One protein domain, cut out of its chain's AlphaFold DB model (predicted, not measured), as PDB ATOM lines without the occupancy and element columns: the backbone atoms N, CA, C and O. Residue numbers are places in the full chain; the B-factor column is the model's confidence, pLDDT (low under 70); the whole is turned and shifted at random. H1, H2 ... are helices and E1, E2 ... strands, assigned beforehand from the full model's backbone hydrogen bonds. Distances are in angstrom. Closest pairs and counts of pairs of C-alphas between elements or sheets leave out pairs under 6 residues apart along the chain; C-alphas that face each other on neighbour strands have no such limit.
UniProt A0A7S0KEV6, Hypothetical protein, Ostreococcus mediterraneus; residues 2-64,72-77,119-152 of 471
ATOM      1  N   GLN A   2     189.949 170.876 198.488       44.12
ATOM      2  CA  GLN A   2     188.959 170.755 197.410       44.12
ATOM      3  C   GLN A   2     188.093 169.537 197.717       44.12
ATOM      4  O   GLN A   2     188.616 168.473 198.065       44.12
ATOM      5  N   THR A   3     186.784 169.724 197.717       47.38
ATOM      6  CA  THR A   3     185.812 168.668 197.979       47.38
ATOM      7  C   THR A   3     185.703 167.800 196.726       47.38
ATOM      8  O   THR A   3     185.563 168.299 195.618       47.38
ATOM      9  N   LEU A   4     185.761 166.474 196.889       53.38
ATOM     10  CA  LEU A   4     185.629 165.491 195.796       53.38
ATOM     11  C   LEU A   4     184.360 165.660 194.935       53.38
ATOM     12  O   LEU A   4     184.292 165.118 193.840       53.38
ATOM     13  N   HIS A   5     183.373 166.408 195.432       50.16
ATOM     14  CA  HIS A   5     182.107 166.701 194.768       50.16
ATOM     15  C   HIS A   5     182.165 167.848 193.745       50.16
ATOM     16  O   HIS A   5     181.170 168.054 193.061       50.16
ATOM     17  N   GLU A   6     183.273 168.589 193.619       47.91
ATOM     18  CA  GLU A   6     183.371 169.722 192.676       47.91
ATOM     19  C   GLU A   6     183.614 169.305 191.214       47.91
ATOM     20  O   GLU A   6     183.481 170.136 190.322       47.91
ATOM     21  N   HIS A   7     183.912 168.025 190.949       51.66
ATOM     22  CA  HIS A   7     184.204 167.512 189.601       51.66
ATOM     23  C   HIS A   7     183.323 166.307 189.211       51.66
ATOM     24  O   HIS A   7     183.857 165.238 188.911       51.66
ATOM     25  N   PRO A   8     181.978 166.411 189.254       50.44
ATOM     26  CA  PRO A   8     181.099 165.294 188.905       50.44
ATOM     27  C   PRO A   8     181.103 164.980 187.400       50.44
ATOM     28  O   PRO A   8     180.822 163.839 187.035       50.44
ATOM     29  N   ASP A   9     181.462 165.963 186.562       53.41
ATOM     30  CA  ASP A   9     181.277 165.909 185.107       53.41
ATOM     31  C   ASP A   9     182.585 165.868 184.286       53.41
ATOM     32  O   ASP A   9     182.537 165.843 183.055       53.41
ATOM     33  N   ASP A  10     183.757 165.883 184.931       58.91
ATOM     34  CA  ASP A  10     185.047 165.882 184.228       58.91
ATOM     35  C   ASP A  10     185.605 164.460 184.076       58.91
ATOM     36  O   ASP A  10     185.665 163.698 185.043       58.91
ATOM     37  N   ASP A  11     186.079 164.127 182.868       71.81
ATOM     38  CA  ASP A  11     186.847 162.904 182.622       71.81
ATOM     39  C   ASP A  11     188.079 162.867 183.541       71.81
ATOM     40  O   ASP A  11     188.781 163.871 183.717       71.81
ATOM     41  N   VAL A  12     188.351 161.707 184.136       75.62
ATOM     42  CA  VAL A  12     189.402 161.540 185.144       75.62
ATOM     43  C   VAL A  12     190.587 160.786 184.554       75.62
ATOM     44  O   VAL A  12     190.451 159.670 184.067       75.62
ATOM     45  N   LEU A  13     191.778 161.365 184.687       82.62
ATOM     46  CA  LEU A  13     193.047 160.701 184.412       82.62
ATOM     47  C   LEU A  13     193.640 160.155 185.715       82.62
ATOM     48  O   LEU A  13     193.950 160.922 186.633       82.62
ATOM     49  N   ALA A  14     193.833 158.838 185.786       86.25
ATOM     50  CA  ALA A  14     194.585 158.190 186.857       86.25
ATOM     51  C   ALA A  14     196.073 158.116 186.489       86.25
ATOM     52  O   ALA A  14     196.443 157.625 185.427       86.25
ATOM     53  N   VAL A  15     196.932 158.598 187.383       88.56
ATOM     54  CA  VAL A  15     198.385 158.635 187.207       88.56
ATOM     55  C   VAL A  15     199.038 157.789 188.289       88.56
ATOM     56  O   VAL A  15     198.802 158.004 189.484       88.56
ATOM     57  N   LEU A  16     199.884 156.857 187.858       91.25
ATOM     58  CA  LEU A  16     200.716 156.037 188.727       91.25
ATOM     59  C   LEU A  16     202.062 156.728 188.964       91.25
ATOM     60  O   LEU A  16     202.753 157.122 188.029       91.25
ATOM     61  N   ASP A  17     202.417 156.907 190.228       90.56
ATOM     62  CA  ASP A  17     203.705 157.433 190.669       90.56
ATOM     63  C   ASP A  17     204.745 156.309 190.779       90.56
ATOM     64  O   ASP A  17     204.374 155.146 190.934       90.56
ATOM     65  N   VAL A  18     206.034 156.655 190.796       88.81
ATOM     66  CA  VAL A  18     207.168 155.703 190.770       88.81
ATOM     67  C   VAL A  18     207.080 154.641 191.873       88.81
ATOM     68  O   VAL A  18     207.433 153.487 191.657       88.81
ATOM     69  N   GLU A  19     206.549 154.998 193.044       90.12
ATOM     70  CA  GLU A  19     206.379 154.107 194.202       90.12
ATOM     71  C   GLU A  19     205.009 153.394 194.255       90.12
ATOM     72  O   GLU A  19     204.547 152.979 195.324       90.12
ATOM     73  N   SER A  20     204.331 153.255 193.113       88.25
ATOM     74  CA  SER A  20     202.953 152.748 192.999       88.25
ATOM     75  C   SER A  20     201.913 153.617 193.726       88.25
ATOM     76  O   SER A  20     200.875 153.125 194.174       88.25
ATOM     77  N   GLY A  21     202.192 154.913 193.893       90.56
ATOM     78  CA  GLY A  21     201.217 155.884 194.399       90.56
ATOM     79  C   GLY A  21     200.195 156.251 193.326       90.56
ATOM     80  O   GLY A  21     200.532 156.270 192.150       90.56
ATOM     81  N   VAL A  22     198.958 156.570 193.708       90.56
ATOM     82  CA  VAL A  22     197.902 156.937 192.746       90.56
ATOM     83  C   VAL A  22     197.510 158.395 192.928       90.56
ATOM     84  O   VAL A  22     197.282 158.871 194.048       90.56
ATOM     85  N   ARG A  23     197.430 159.112 191.809       90.06
ATOM     86  CA  ARG A  23     196.948 160.491 191.724       90.06
ATOM     87  C   ARG A  23     195.879 160.595 190.651       90.06
ATOM     88  O   ARG A  23     195.973 159.928 189.631       90.06
ATOM     89  N   PHE A  24     194.904 161.468 190.871       87.38
ATOM     90  CA  PHE A  24     193.868 161.756 189.890       87.38
ATOM     91  C   PHE A  24     193.966 163.201 189.428       87.38
ATOM     92  O   PHE A  24     194.253 164.100 190.224       87.38
ATOM     93  N   HIS A  25     193.715 163.411 188.145       84.44
ATOM     94  CA  HIS A  25     193.656 164.720 187.515       84.44
ATOM     95  C   HIS A  25     192.380 164.812 186.683       84.44
ATOM     96  O   HIS A  25     192.008 163.852 186.016       84.44
ATOM     97  N   ALA A  26     191.720 165.965 186.711       81.44
ATOM     98  CA  ALA A  26     190.665 166.266 185.756       81.44
ATOM     99  C   ALA A  26     191.314 166.464 184.383       81.44
ATOM    100  O   ALA A  26     192.217 167.290 184.237       81.44
ATOM    101  N   LEU A  27     190.883 165.704 183.379       76.81
ATOM    102  CA  LEU A  27     191.496 165.693 182.052       76.81
ATOM    103  C   LEU A  27     191.404 167.068 181.374       76.81
ATOM    104  O   LEU A  27     192.353 167.517 180.738       76.81
ATOM    105  N   ARG A  28     190.273 167.763 181.553       76.44
ATOM    106  CA  ARG A  28     189.991 169.051 180.896       76.44
ATOM    107  C   ARG A  28     190.782 170.216 181.477       76.44
ATOM    108  O   ARG A  28     191.217 171.093 180.739       76.44
ATOM    109  N   THR A  29     190.942 170.254 182.794       78.94
ATOM    110  CA  THR A  29     191.572 171.379 183.503       78.94
ATOM    111  C   THR A  29     193.005 171.071 183.939       78.94
ATOM    112  O   THR A  29     193.727 171.973 184.362       78.94
ATOM    113  N   GLY A  30     193.412 169.800 183.912       77.81
ATOM    114  CA  GLY A  30     194.658 169.306 184.504       77.81
ATOM    115  C   GLY A  30     194.691 169.391 186.035       77.81
ATOM    116  O   GLY A  30     195.690 169.007 186.658       77.81
ATOM    117  N   THR A  31     193.625 169.890 186.672       83.44
ATOM    118  CA  THR A  31     193.615 170.118 188.114       83.44
ATOM    119  C   THR A  31     193.626 168.793 188.844       83.44
ATOM    120  O   THR A  31     192.883 167.866 188.535       83.44
ATOM    121  N   ARG A  32     194.494 168.716 189.843       83.25
ATOM    122  CA  ARG A  32     194.597 167.562 190.718       83.25
ATOM    123  C   ARG A  32     193.290 167.370 191.490       83.25
ATOM    124  O   ARG A  32     192.849 168.283 192.180       83.25
ATOM    125  N   ILE A  33     192.753 166.157 191.452       81.31
ATOM    126  CA  ILE A  33     191.574 165.758 192.216       81.31
ATOM    127  C   ILE A  33     192.037 165.062 193.498       81.31
ATOM    128  O   ILE A  33     192.730 164.043 193.466       81.31
ATOM    129  N   GLY A  34     191.654 165.626 194.643       81.25
ATOM    130  CA  GLY A  34     191.874 165.012 195.949       81.25
ATOM    131  C   GLY A  34     193.342 164.881 196.393       81.25
ATOM    132  O   GLY A  34     194.258 165.575 195.933       81.25
ATOM    133  N   THR A  35     193.562 163.991 197.357       86.44
ATOM    134  CA  THR A  35     194.837 163.762 198.058       86.44
ATOM    135  C   THR A  35     195.575 162.577 197.419       86.44
ATOM    136  O   THR A  35     194.917 161.625 197.016       86.44
ATOM    137  N   PRO A  36     196.922 162.584 197.288       86.94
ATOM    138  CA  PRO A  36     197.622 161.471 196.653       86.94
ATOM    139  C   PRO A  36     197.558 160.259 197.571       86.94
ATOM    140  O   PRO A  36     197.926 160.360 198.745       86.94
ATOM    141  N   MET A  37     197.174 159.111 197.028       91.38
ATOM    142  CA  MET A  37     197.287 157.852 197.747       91.38
ATOM    143  C   MET A  37     198.716 157.332 197.636       91.38
ATOM    144  O   MET A  37     199.315 157.340 196.560       91.38
ATOM    145  N   ARG A  38     199.261 156.863 198.762       90.56
ATOM    146  CA  ARG A  38     200.521 156.117 198.796       90.56
ATOM    147  C   ARG A  38     200.298 154.745 199.420       90.56
ATOM    148  O   ARG A  38     199.765 154.689 200.532       90.56
ATOM    149  N   PRO A  39     200.712 153.651 198.768       87.69
ATOM    150  CA  PRO A  39     200.548 152.312 199.315       87.69
ATOM    151  C   PRO A  39     201.352 152.143 200.611       87.69
ATOM    152  O   PRO A  39     202.382 152.780 200.823       87.69
ATOM    153  N   LYS A  40     200.899 151.244 201.497       86.44
ATOM    154  CA  LYS A  40     201.597 150.942 202.764       86.44
ATOM    155  C   LYS A  40     202.981 150.318 202.545       86.44
ATOM    156  O   LYS A  40     203.883 150.527 203.343       86.44
ATOM    157  N   SER A  41     203.116 149.530 201.484       86.00
ATOM    158  CA  SER A  41     204.363 148.901 201.057       86.00
ATOM    159  C   SER A  41     204.665 149.396 199.640       86.00
ATOM    160  O   SER A  41     204.130 148.794 198.705       86.00
ATOM    161  N   PRO A  42     205.399 150.507 199.466       86.00
ATOM    162  CA  PRO A  42     205.707 151.031 198.142       86.00
ATOM    163  C   PRO A  42     206.560 150.043 197.351       86.00
ATOM    164  O   PRO A  42     207.382 149.313 197.906       86.00
ATOM    165  N   THR A  43     206.307 149.992 196.052       88.50
ATOM    166  CA  THR A  43     207.010 149.149 195.079       88.50
ATOM    167  C   THR A  43     207.212 149.964 193.815       88.50
ATOM    168  O   THR A  43     206.372 150.813 193.519       88.50
ATOM    169  N   ALA A  44     208.281 149.699 193.061       91.88
ATOM    170  CA  ALA A  44     208.441 150.302 191.744       91.88
ATOM    171  C   ALA A  44     207.211 149.979 190.880       91.88
ATOM    172  O   ALA A  44     206.735 148.838 190.872       91.88
ATOM    173  N   ALA A  45     206.648 151.006 190.261       91.00
ATOM    174  CA  ALA A  45     205.400 150.923 189.524       91.00
ATOM    175  C   ALA A  45     205.660 150.560 188.060       91.00
ATOM    176  O   ALA A  45     206.571 151.114 187.448       91.00
ATOM    177  N   LEU A  46     204.857 149.646 187.518       91.19
ATOM    178  CA  LEU A  46     204.969 149.182 186.135       91.19
ATOM    179  C   LEU A  46     203.773 149.640 185.303       91.19
ATOM    180  O   LEU A  46     203.954 150.242 184.252       91.19
ATOM    181  N   SER A  47     202.550 149.406 185.788       91.06
ATOM    182  CA  SER A  47     201.338 149.749 185.039       91.06
ATOM    183  C   SER A  47     200.133 150.014 185.941       91.06
ATOM    184  O   SER A  47     200.121 149.661 187.125       91.06
ATOM    185  N   ILE A  48     199.122 150.684 185.394       91.38
ATOM    186  CA  ILE A  48     197.870 151.037 186.065       91.38
ATOM    187  C   ILE A  48     196.697 150.784 185.124       91.38
ATOM    188  O   ILE A  48     196.758 151.112 183.944       91.38
ATOM    189  N   ALA A  49     195.615 150.245 185.671       88.19
ATOM    190  CA  ALA A  49     194.333 150.133 184.998       88.19
ATOM    191  C   ALA A  49     193.251 150.823 185.821       88.19
ATOM    192  O   ALA A  49     193.195 150.711 187.051       88.19
ATOM    193  N   LEU A  50     192.380 151.523 185.111       85.31
ATOM    194  CA  LEU A  50     191.205 152.165 185.659       85.31
ATOM    195  C   LEU A  50     189.987 151.398 185.157       85.31
ATOM    196  O   LEU A  50     189.782 151.276 183.950       85.31
ATOM    197  N   LEU A  51     189.223 150.835 186.084       80.00
ATOM    198  CA  LEU A  51     188.164 149.877 185.787       80.00
ATOM    199  C   LEU A  51     186.843 150.388 186.350       80.00
ATOM    200  O   LEU A  51     186.821 151.081 187.368       80.00
ATOM    201  N   LYS A  52     185.736 150.015 185.725       76.81
ATOM    202  CA  LYS A  52     184.406 150.145 186.327       76.81
ATOM    203  C   LYS A  52     184.201 149.042 187.376       76.81
ATOM    204  O   LYS A  52     185.015 148.127 187.505       76.81
ATOM    205  N   LEU A  53     183.119 149.123 188.152       72.00
ATOM    206  CA  LEU A  53     182.784 148.093 189.149       72.00
ATOM    207  C   LEU A  53     182.579 146.699 188.553       72.00
ATOM    208  O   LEU A  53     182.860 145.718 189.231       72.00
ATOM    209  N   ASP A  54     182.101 146.618 187.313       67.38
ATOM    210  CA  ASP A  54     181.936 145.362 186.574       67.38
ATOM    211  C   ASP A  54     183.272 144.769 186.086       67.38
ATOM    212  O   ASP A  54     183.285 143.680 185.526       67.38
ATOM    213  N   GLY A  55     184.398 145.458 186.306       67.44
ATOM    214  CA  GLY A  55     185.717 145.042 185.837       67.44
ATOM    215  C   GLY A  55     186.064 145.508 184.425       67.44
ATOM    216  O   GLY A  55     187.218 145.370 184.023       67.44
ATOM    217  N   SER A  56     185.116 146.113 183.704       72.19
ATOM    218  CA  SER A  56     185.346 146.627 182.353       72.19
ATOM    219  C   SER A  56     186.308 147.826 182.358       72.19
ATOM    220  O   SER A  56     186.348 148.588 183.336       72.19
ATOM    221  N   PRO A  57     187.082 148.043 181.277       73.12
ATOM    222  CA  PRO A  57     187.969 149.198 181.179       73.12
ATOM    223  C   PRO A  57     187.162 150.500 181.201       73.12
ATOM    224  O   PRO A  57     186.102 150.619 180.578       73.12
ATOM    225  N   ALA A  58     187.669 151.504 181.915       67.81
ATOM    226  CA  ALA A  58     186.988 152.783 182.112       67.81
ATOM    227  C   ALA A  58     187.522 153.923 181.219       67.81
ATOM    228  O   ALA A  58     187.264 155.087 181.524       67.81
ATOM    229  N   ASP A  59     188.250 153.605 180.137       54.97
ATOM    230  CA  ASP A  59     189.180 154.510 179.424       54.97
ATOM    231  C   ASP A  59     188.633 155.856 178.932       54.97
ATOM    232  O   ASP A  59     189.420 156.747 178.635       54.97
ATOM    233  N   ALA A  60     187.323 156.050 178.885       47.62
ATOM    234  CA  ALA A  60     186.715 157.376 178.865       47.62
ATOM    235  C   ALA A  60     185.216 157.214 179.108       47.62
ATOM    236  O   ALA A  60     184.402 157.282 178.186       47.62
ATOM    237  N   CYS A  61     184.813 156.957 180.351       40.72
ATOM    238  CA  CYS A  61     183.421 157.192 180.717       40.72
ATOM    239  C   CYS A  61     183.162 158.700 180.737       40.72
ATOM    240  O   CYS A  61     183.192 159.308 181.806       40.72
ATOM    241  N   SER A  62     182.850 159.279 179.573       39.97
ATOM    242  CA  SER A  62     182.164 160.564 179.546       39.97
ATOM    243  C   SER A  62     180.869 160.398 180.344       39.97
ATOM    244  O   SER A  62     180.126 159.437 180.099       39.97
ATOM    245  N   PRO A  63     180.574 161.276 181.315       42.03
ATOM    246  CA  PRO A  63     179.288 161.257 181.985       42.03
ATOM    247  C   PRO A  63     178.232 161.490 180.909       42.03
ATOM    248  O   PRO A  63     178.097 162.589 180.374       42.03
ATOM    249  N   SER A  64     177.519 160.432 180.515       37.59
ATOM    250  CA  SER A  64     176.452 160.573 179.537       37.59
ATOM    251  C   SER A  64     175.459 161.601 180.073       37.59
ATOM    252  O   SER A  64     174.988 161.512 181.212       37.59
ATOM    253  N   GLY A  72     179.032 161.008 190.301       56.91
ATOM    254  CA  GLY A  72     180.383 161.190 189.768       56.91
ATOM    255  C   GLY A  72     181.233 159.928 189.951       56.91
ATOM    256  O   GLY A  72     180.838 159.000 190.659       56.91
ATOM    257  N   TRP A  73     182.441 159.931 189.375       58.56
ATOM    258  CA  TRP A  73     183.470 158.871 189.469       58.56
ATOM    259  C   TRP A  73     183.742 158.333 190.885       58.56
ATOM    260  O   TRP A  73     184.255 157.231 191.092       58.56
ATOM    261  N   PHE A  74     183.423 159.157 191.875       65.38
ATOM    262  CA  PHE A  74     183.806 159.017 193.267       65.38
ATOM    263  C   PHE A  74     182.612 158.747 194.190       65.38
ATOM    264  O   PHE A  74     182.776 158.788 195.403       65.38
ATOM    265  N   THR A  75     181.420 158.468 193.657       57.59
ATOM    266  CA  THR A  75     180.240 158.176 194.483       57.59
ATOM    267  C   THR A  75     180.004 156.661 194.552       57.59
ATOM    268  O   THR A  75     179.542 156.084 193.565       57.59
ATOM    269  N   PRO A  76     180.318 155.980 195.673       52.19
ATOM    270  CA  PRO A  76     179.813 154.631 195.910       52.19
ATOM    271  C   PRO A  76     178.312 154.692 196.269       52.19
ATOM    272  O   PRO A  76     177.871 155.685 196.853       52.19
ATOM    273  N   PRO A  77     177.508 153.666 195.953       52.31
ATOM    274  CA  PRO A  77     176.136 153.561 196.458       52.31
ATOM    275  C   PRO A  77     176.108 153.446 197.971       52.31
ATOM    276  O   PRO A  77     177.042 152.914 198.568       52.31
ATOM    277  N   ARG A 119     179.271 153.894 187.352       52.00
ATOM    278  CA  ARG A 119     180.165 155.056 187.527       52.00
ATOM    279  C   ARG A 119     181.120 154.988 188.721       52.00
ATOM    280  O   ARG A 119     181.934 155.890 188.875       52.00
ATOM    281  N   THR A 120     181.055 153.960 189.564       56.81
ATOM    282  CA  THR A 120     182.069 153.776 190.612       56.81
ATOM    283  C   THR A 120     183.264 153.038 190.004       56.81
ATOM    284  O   THR A 120     183.083 152.036 189.312       56.81
ATOM    285  N   ALA A 121     184.479 153.537 190.236       74.31
ATOM    286  CA  ALA A 121     185.682 152.988 189.616       74.31
ATOM    287  C   ALA A 121     186.612 152.267 190.602       74.31
ATOM    288  O   ALA A 121     186.761 152.650 191.768       74.31
ATOM    289  N   LEU A 122     187.273 151.229 190.099       84.94
ATOM    290  CA  LEU A 122     188.389 150.535 190.721       84.94
ATOM    291  C   LEU A 122     189.696 150.996 190.073       84.94
ATOM    292  O   LEU A 122     189.752 151.291 188.881       84.94
ATOM    293  N   VAL A 123     190.767 151.024 190.860       88.81
ATOM    294  CA  VAL A 123     192.125 151.257 190.364       88.81
ATOM    295  C   VAL A 123     192.956 150.022 190.632       88.81
ATOM    296  O   VAL A 123     193.215 149.699 191.792       88.81
ATOM    297  N   ALA A 124     193.407 149.363 189.573       91.31
ATOM    298  CA  ALA A 124     194.388 148.299 189.661       91.31
ATOM    299  C   ALA A 124     195.786 148.879 189.411       91.31
ATOM    300  O   ALA A 124     196.039 149.502 188.386       91.31
ATOM    301  N   THR A 125     196.699 148.691 190.359       93.12
ATOM    302  CA  THR A 125     198.106 149.083 190.238       93.12
ATOM    303  C   THR A 125     198.972 147.837 190.176       93.12
ATOM    304  O   THR A 125     198.867 146.965 191.049       93.12
ATOM    305  N   ILE A 126     199.862 147.793 189.196       94.12
ATOM    306  CA  ILE A 126     200.812 146.718 188.962       94.12
ATOM    307  C   ILE A 126     202.200 147.248 189.295       94.12
ATOM    308  O   ILE A 126     202.691 148.182 188.661       94.12
ATOM    309  N   GLY A 127     202.817 146.679 190.326       92.56
ATOM    310  CA  GLY A 127     204.188 146.981 190.711       92.56
ATOM    311  C   GLY A 127     205.064 145.737 190.680       92.56
ATOM    312  O   GLY A 127     204.562 144.616 190.662       92.56
ATOM    313  N   VAL A 128     206.376 145.949 190.759       93.25
ATOM    314  CA  VAL A 128     207.397 144.897 190.610       93.25
ATOM    315  C   VAL A 128     207.158 143.688 191.524       93.25
ATOM    316  O   VAL A 128     207.294 142.561 191.078       93.25
ATOM    317  N   ASN A 129     206.737 143.896 192.778       92.81
ATOM    318  CA  ASN A 129     206.570 142.805 193.757       92.81
ATOM    319  C   ASN A 129     205.113 142.548 194.171       92.81
ATOM    320  O   ASN A 129     204.854 141.743 195.072       92.81
ATOM    321  N   ALA A 130     204.153 143.314 193.644       92.19
ATOM    322  CA  ALA A 130     202.774 143.213 194.102       92.19
ATOM    323  C   ALA A 130     201.764 143.808 193.124       92.19
ATOM    324  O   ALA A 130     201.956 144.904 192.594       92.19
ATOM    325  N   LEU A 131     200.621 143.135 193.036       92.56
ATOM    326  CA  LEU A 131     199.421 143.587 192.342       92.56
ATOM    327  C   LEU A 131     198.411 144.071 193.380       92.56
ATOM    328  O   LEU A 131     198.247 143.435 194.429       92.56
ATOM    329  N   ARG A 132     197.767 145.216 193.145       92.69
ATOM    330  CA  ARG A 132     196.821 145.800 194.107       92.69
ATOM    331  C   ARG A 132     195.606 146.389 193.419       92.69
ATOM    332  O   ARG A 132     195.762 147.073 192.417       92.69
ATOM    333  N   VAL A 133     194.430 146.180 194.000       91.12
ATOM    334  CA  VAL A 133     193.193 146.867 193.617       91.12
ATOM    335  C   VAL A 133     192.747 147.779 194.745       91.12
ATOM    336  O   VAL A 133     192.734 147.392 195.917       91.12
ATOM    337  N   TYR A 134     192.350 148.986 194.377       88.75
ATOM    338  CA  TYR A 134     191.823 150.006 195.263       88.75
ATOM    339  C   TYR A 134     190.467 150.500 194.776       88.75
ATOM    340  O   TYR A 134     190.169 150.474 193.586       88.75
ATOM    341  N   SER A 135     189.683 151.047 195.699       85.75
ATOM    342  CA  SER A 135     188.577 151.930 195.337       85.75
ATOM    343  C   SER A 135     189.140 153.262 194.835       85.75
ATOM    344  O   SER A 135     189.961 153.873 195.529       85.75
ATOM    345  N   ALA A 136     188.693 153.752 193.675       82.88
ATOM    346  CA  ALA A 136     189.111 155.065 193.176       82.88
ATOM    347  C   ALA A 136     188.757 156.187 194.165       82.88
ATOM    348  O   ALA A 136     189.543 157.111 194.369       82.88
ATOM    349  N   PHE A 137     187.620 156.057 194.854       80.00
ATOM    350  CA  PHE A 137     187.195 156.976 195.904       80.00
ATOM    351  C   PHE A 137     188.146 157.001 197.100       80.00
ATOM    352  O   PHE A 137     188.587 158.076 197.515       80.00
ATOM    353  N   GLY A 138     188.500 155.820 197.614       81.88
ATOM    354  CA  GLY A 138     189.472 155.698 198.700       81.88
ATOM    355  C   GLY A 138     190.813 156.314 198.300       81.88
ATOM    356  O   GLY A 138     191.348 157.168 199.009       81.88
ATOM    357  N   CYS A 139     191.298 155.993 197.097       85.44
ATOM    358  CA  CYS A 139     192.521 156.583 196.560       85.44
ATOM    359  C   CYS A 139     192.454 158.113 196.484       85.44
ATOM    360  O   CYS A 139     193.395 158.788 196.893       85.44
ATOM    361  N   ALA A 140     191.351 158.686 196.006       82.75
ATOM    362  CA  ALA A 140     191.227 160.132 195.845       82.75
ATOM    363  C   ALA A 140     191.098 160.870 197.196       82.75
ATOM    364  O   ALA A 140     191.460 162.044 197.315       82.75
ATOM    365  N   ARG A 141     190.671 160.176 198.257       83.62
ATOM    366  CA  ARG A 141     190.756 160.660 199.646       83.62
ATOM    367  C   ARG A 141     192.149 160.507 200.267       83.62
ATOM    368  O   ARG A 141     192.406 161.081 201.324       83.62
ATOM    369  N   GLY A 142     193.062 159.796 199.607       82.44
ATOM    370  CA  GLY A 142     194.371 159.422 200.145       82.44
ATOM    371  C   GLY A 142     194.315 158.228 201.103       82.44
ATOM    372  O   GLY A 142     195.299 157.946 201.795       82.44
ATOM    373  N   GLU A 143     193.181 157.526 201.160       85.44
ATOM    374  CA  GLU A 143     193.029 156.289 201.915       85.44
ATOM    375  C   GLU A 143     193.851 155.185 201.254       85.44
ATOM    376  O   GLU A 143     193.963 155.094 200.035       85.44
ATOM    377  N   ARG A 144     194.452 154.329 202.079       85.44
ATOM    378  CA  ARG A 144     195.399 153.295 201.630       85.44
ATOM    379  C   ARG A 144     194.793 151.895 201.688       85.44
ATOM    380  O   ARG A 144     195.522 150.905 201.594       85.44
ATOM    381  N   PHE A 145     193.482 151.815 201.920       84.31
ATOM    382  CA  PHE A 145     192.764 150.557 202.056       84.31
ATOM    383  C   PHE A 145     192.782 149.824 200.719       84.31
ATOM    384  O   PHE A 145     192.297 150.330 199.712       84.31
ATOM    385  N   THR A 146     193.417 148.657 200.712       85.88
ATOM    386  CA  THR A 146     193.577 147.846 199.508       85.88
ATOM    387  C   THR A 146     192.471 146.800 199.501       85.88
ATOM    388  O   THR A 146     192.367 146.048 200.464       85.88
ATOM    389  N   LEU A 147     191.669 146.759 198.437       84.94
ATOM    390  CA  LEU A 147     190.579 145.793 198.280       84.94
ATOM    391  C   LEU A 147     191.127 144.390 198.017       84.94
ATOM    392  O   LEU A 147     190.675 143.423 198.616       84.94
ATOM    393  N   ARG A 148     192.146 144.291 197.156       86.94
ATOM    394  CA  ARG A 148     192.834 143.031 196.847       86.94
ATOM    395  C   ARG A 148     194.323 143.273 196.700       86.94
ATOM    396  O   ARG A 148     194.730 144.252 196.078       86.94
ATOM    397  N   LYS A 149     195.143 142.398 197.278       90.38
ATOM    398  CA  LYS A 149     196.602 142.464 197.178       90.38
ATOM    399  C   LYS A 149     197.161 141.074 196.944       90.38
ATOM    400  O   LYS A 149     197.030 140.219 197.812       90.38
ATOM    401  N   ILE A 150     197.874 140.909 195.841       90.38
ATOM    402  CA  ILE A 150     198.683 139.721 195.582       90.38
ATOM    403  C   ILE A 150     200.145 140.117 195.749       90.38
ATOM    404  O   ILE A 150     200.590 141.133 195.211       90.38
ATOM    405  N   ARG A 151     200.877 139.360 196.566       90.69
ATOM    406  CA  ARG A 151     202.340 139.434 196.610       90.69
ATOM    407  C   ARG A 151     202.870 138.461 195.571       90.69
ATOM    408  O   ARG A 151     202.364 137.350 195.486       90.69
ATOM    409  N   LEU A 152     203.839 138.913 194.794       89.12
ATOM    410  CA  LEU A 152     204.463 138.096 193.769       89.12
ATOM    411  C   LEU A 152     205.724 137.464 194.350       89.12
ATOM    412  O   LEU A 152     206.508 138.158 195.003       89.12
TER     413      LEU A 152
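Overview. This is residues 2 to 64, 72 to 77 and 119 to 152 of the 471 residues of the protein "Hypothetical protein" of Ostreococcus mediterraneus (UniProt A0A7S0KEV6). Look for a small, loosely formed sandwich: a four-stranded sheet, E4 to E7, and a three-stranded sheet, E1 to E3, stand partly face to face, closest along E1 and E4, and the short helix H1 fits between them on the E3 side. The printed part has 103 residues, with seven named strands and one named helix in the order E1 E2 E3 E4 E5 E6 H1 E7. Both sheets are antiparallel, in the orders E4 - E5 - E6 - E7 and E1 - E2 - E3, and the class is mostly strand, though under half of the residues are in named elements. The whole is compact, with a radius of gyration of the C-alphas of 12.8 A and spans of 38 by 27 by 22 A.

Arrangement. Start with the larger sheet, which is twisted, its C-alphas lying up to 4.0 A off the best plane: E4, residues 45 to 52, is antiparallel to E5, residues 121 to 127, with N 49 and O 124 2.8 A apart, within hydrogen-bond range. E5 forms a hairpin with E6, residues 130 to 135, where N 125 and O 132 are 2.8 A apart. E6 is antiparallel to the edge strand E7, residues 146 to 151, with N 133 and O 148 2.9 A apart. Now turn to the other sheet, a meander, each strand the antiparallel neighbour of the one before: E1, residues 12 to 16, E2, residues 22 to 26, and E3, residues 32 to 37. There N 13 and O 25 are 2.8 A apart, and N 33 and O 24 are 2.8 A apart. The facing parts of the two sheets are 9.6 A centre to centre, their strands at 41 degrees; the closest C-alphas of E1 and E4 are those of Leu 16 and Ile 48, 6.3 A apart. H1, residues 136 to 141, is on both sheets. It stands up from the larger at 59 degrees, over E6, and runs across the strands of the smaller, at 88 degrees to E3 on the local plane. Its closest C-alpha pair with E3 is Ala 140 and Gly 34, 4.9 A, and with E5 Ala 136 and Leu 122, 5.2 A. Every O i to N i+4 pair in H1 is within hydrogen-bond range.

Along the chain. Find C-alpha 45 at (205.400, 150.923, 189.524); from there E4 runs 21.3 A to C-alpha 52. E5 spans 19.5 A and E6 16.7 A. E1 begins at C-alpha 12, (189.402, 161.540, 185.144), and E7 ends at C-alpha 151, (202.340, 139.434, 196.610).

Size, cuts and confidence. The C-alphas of Ser 64 and Leu 152 are the two farthest apart, 38.6 A. Residues 65 to 71 and 78 to 118 are not printed, leaving gaps of 11.0 A between C-alphas 64 and 72 and 9.9 A between C-alphas 77 and 119. Of the links printed whole, E3 to E4 is short and the others are tight. The mean pLDDT of the printed part is 77.5, and 26 residues are under 70, among them residues 2 to 10, 58 to 64 and 72 to 77.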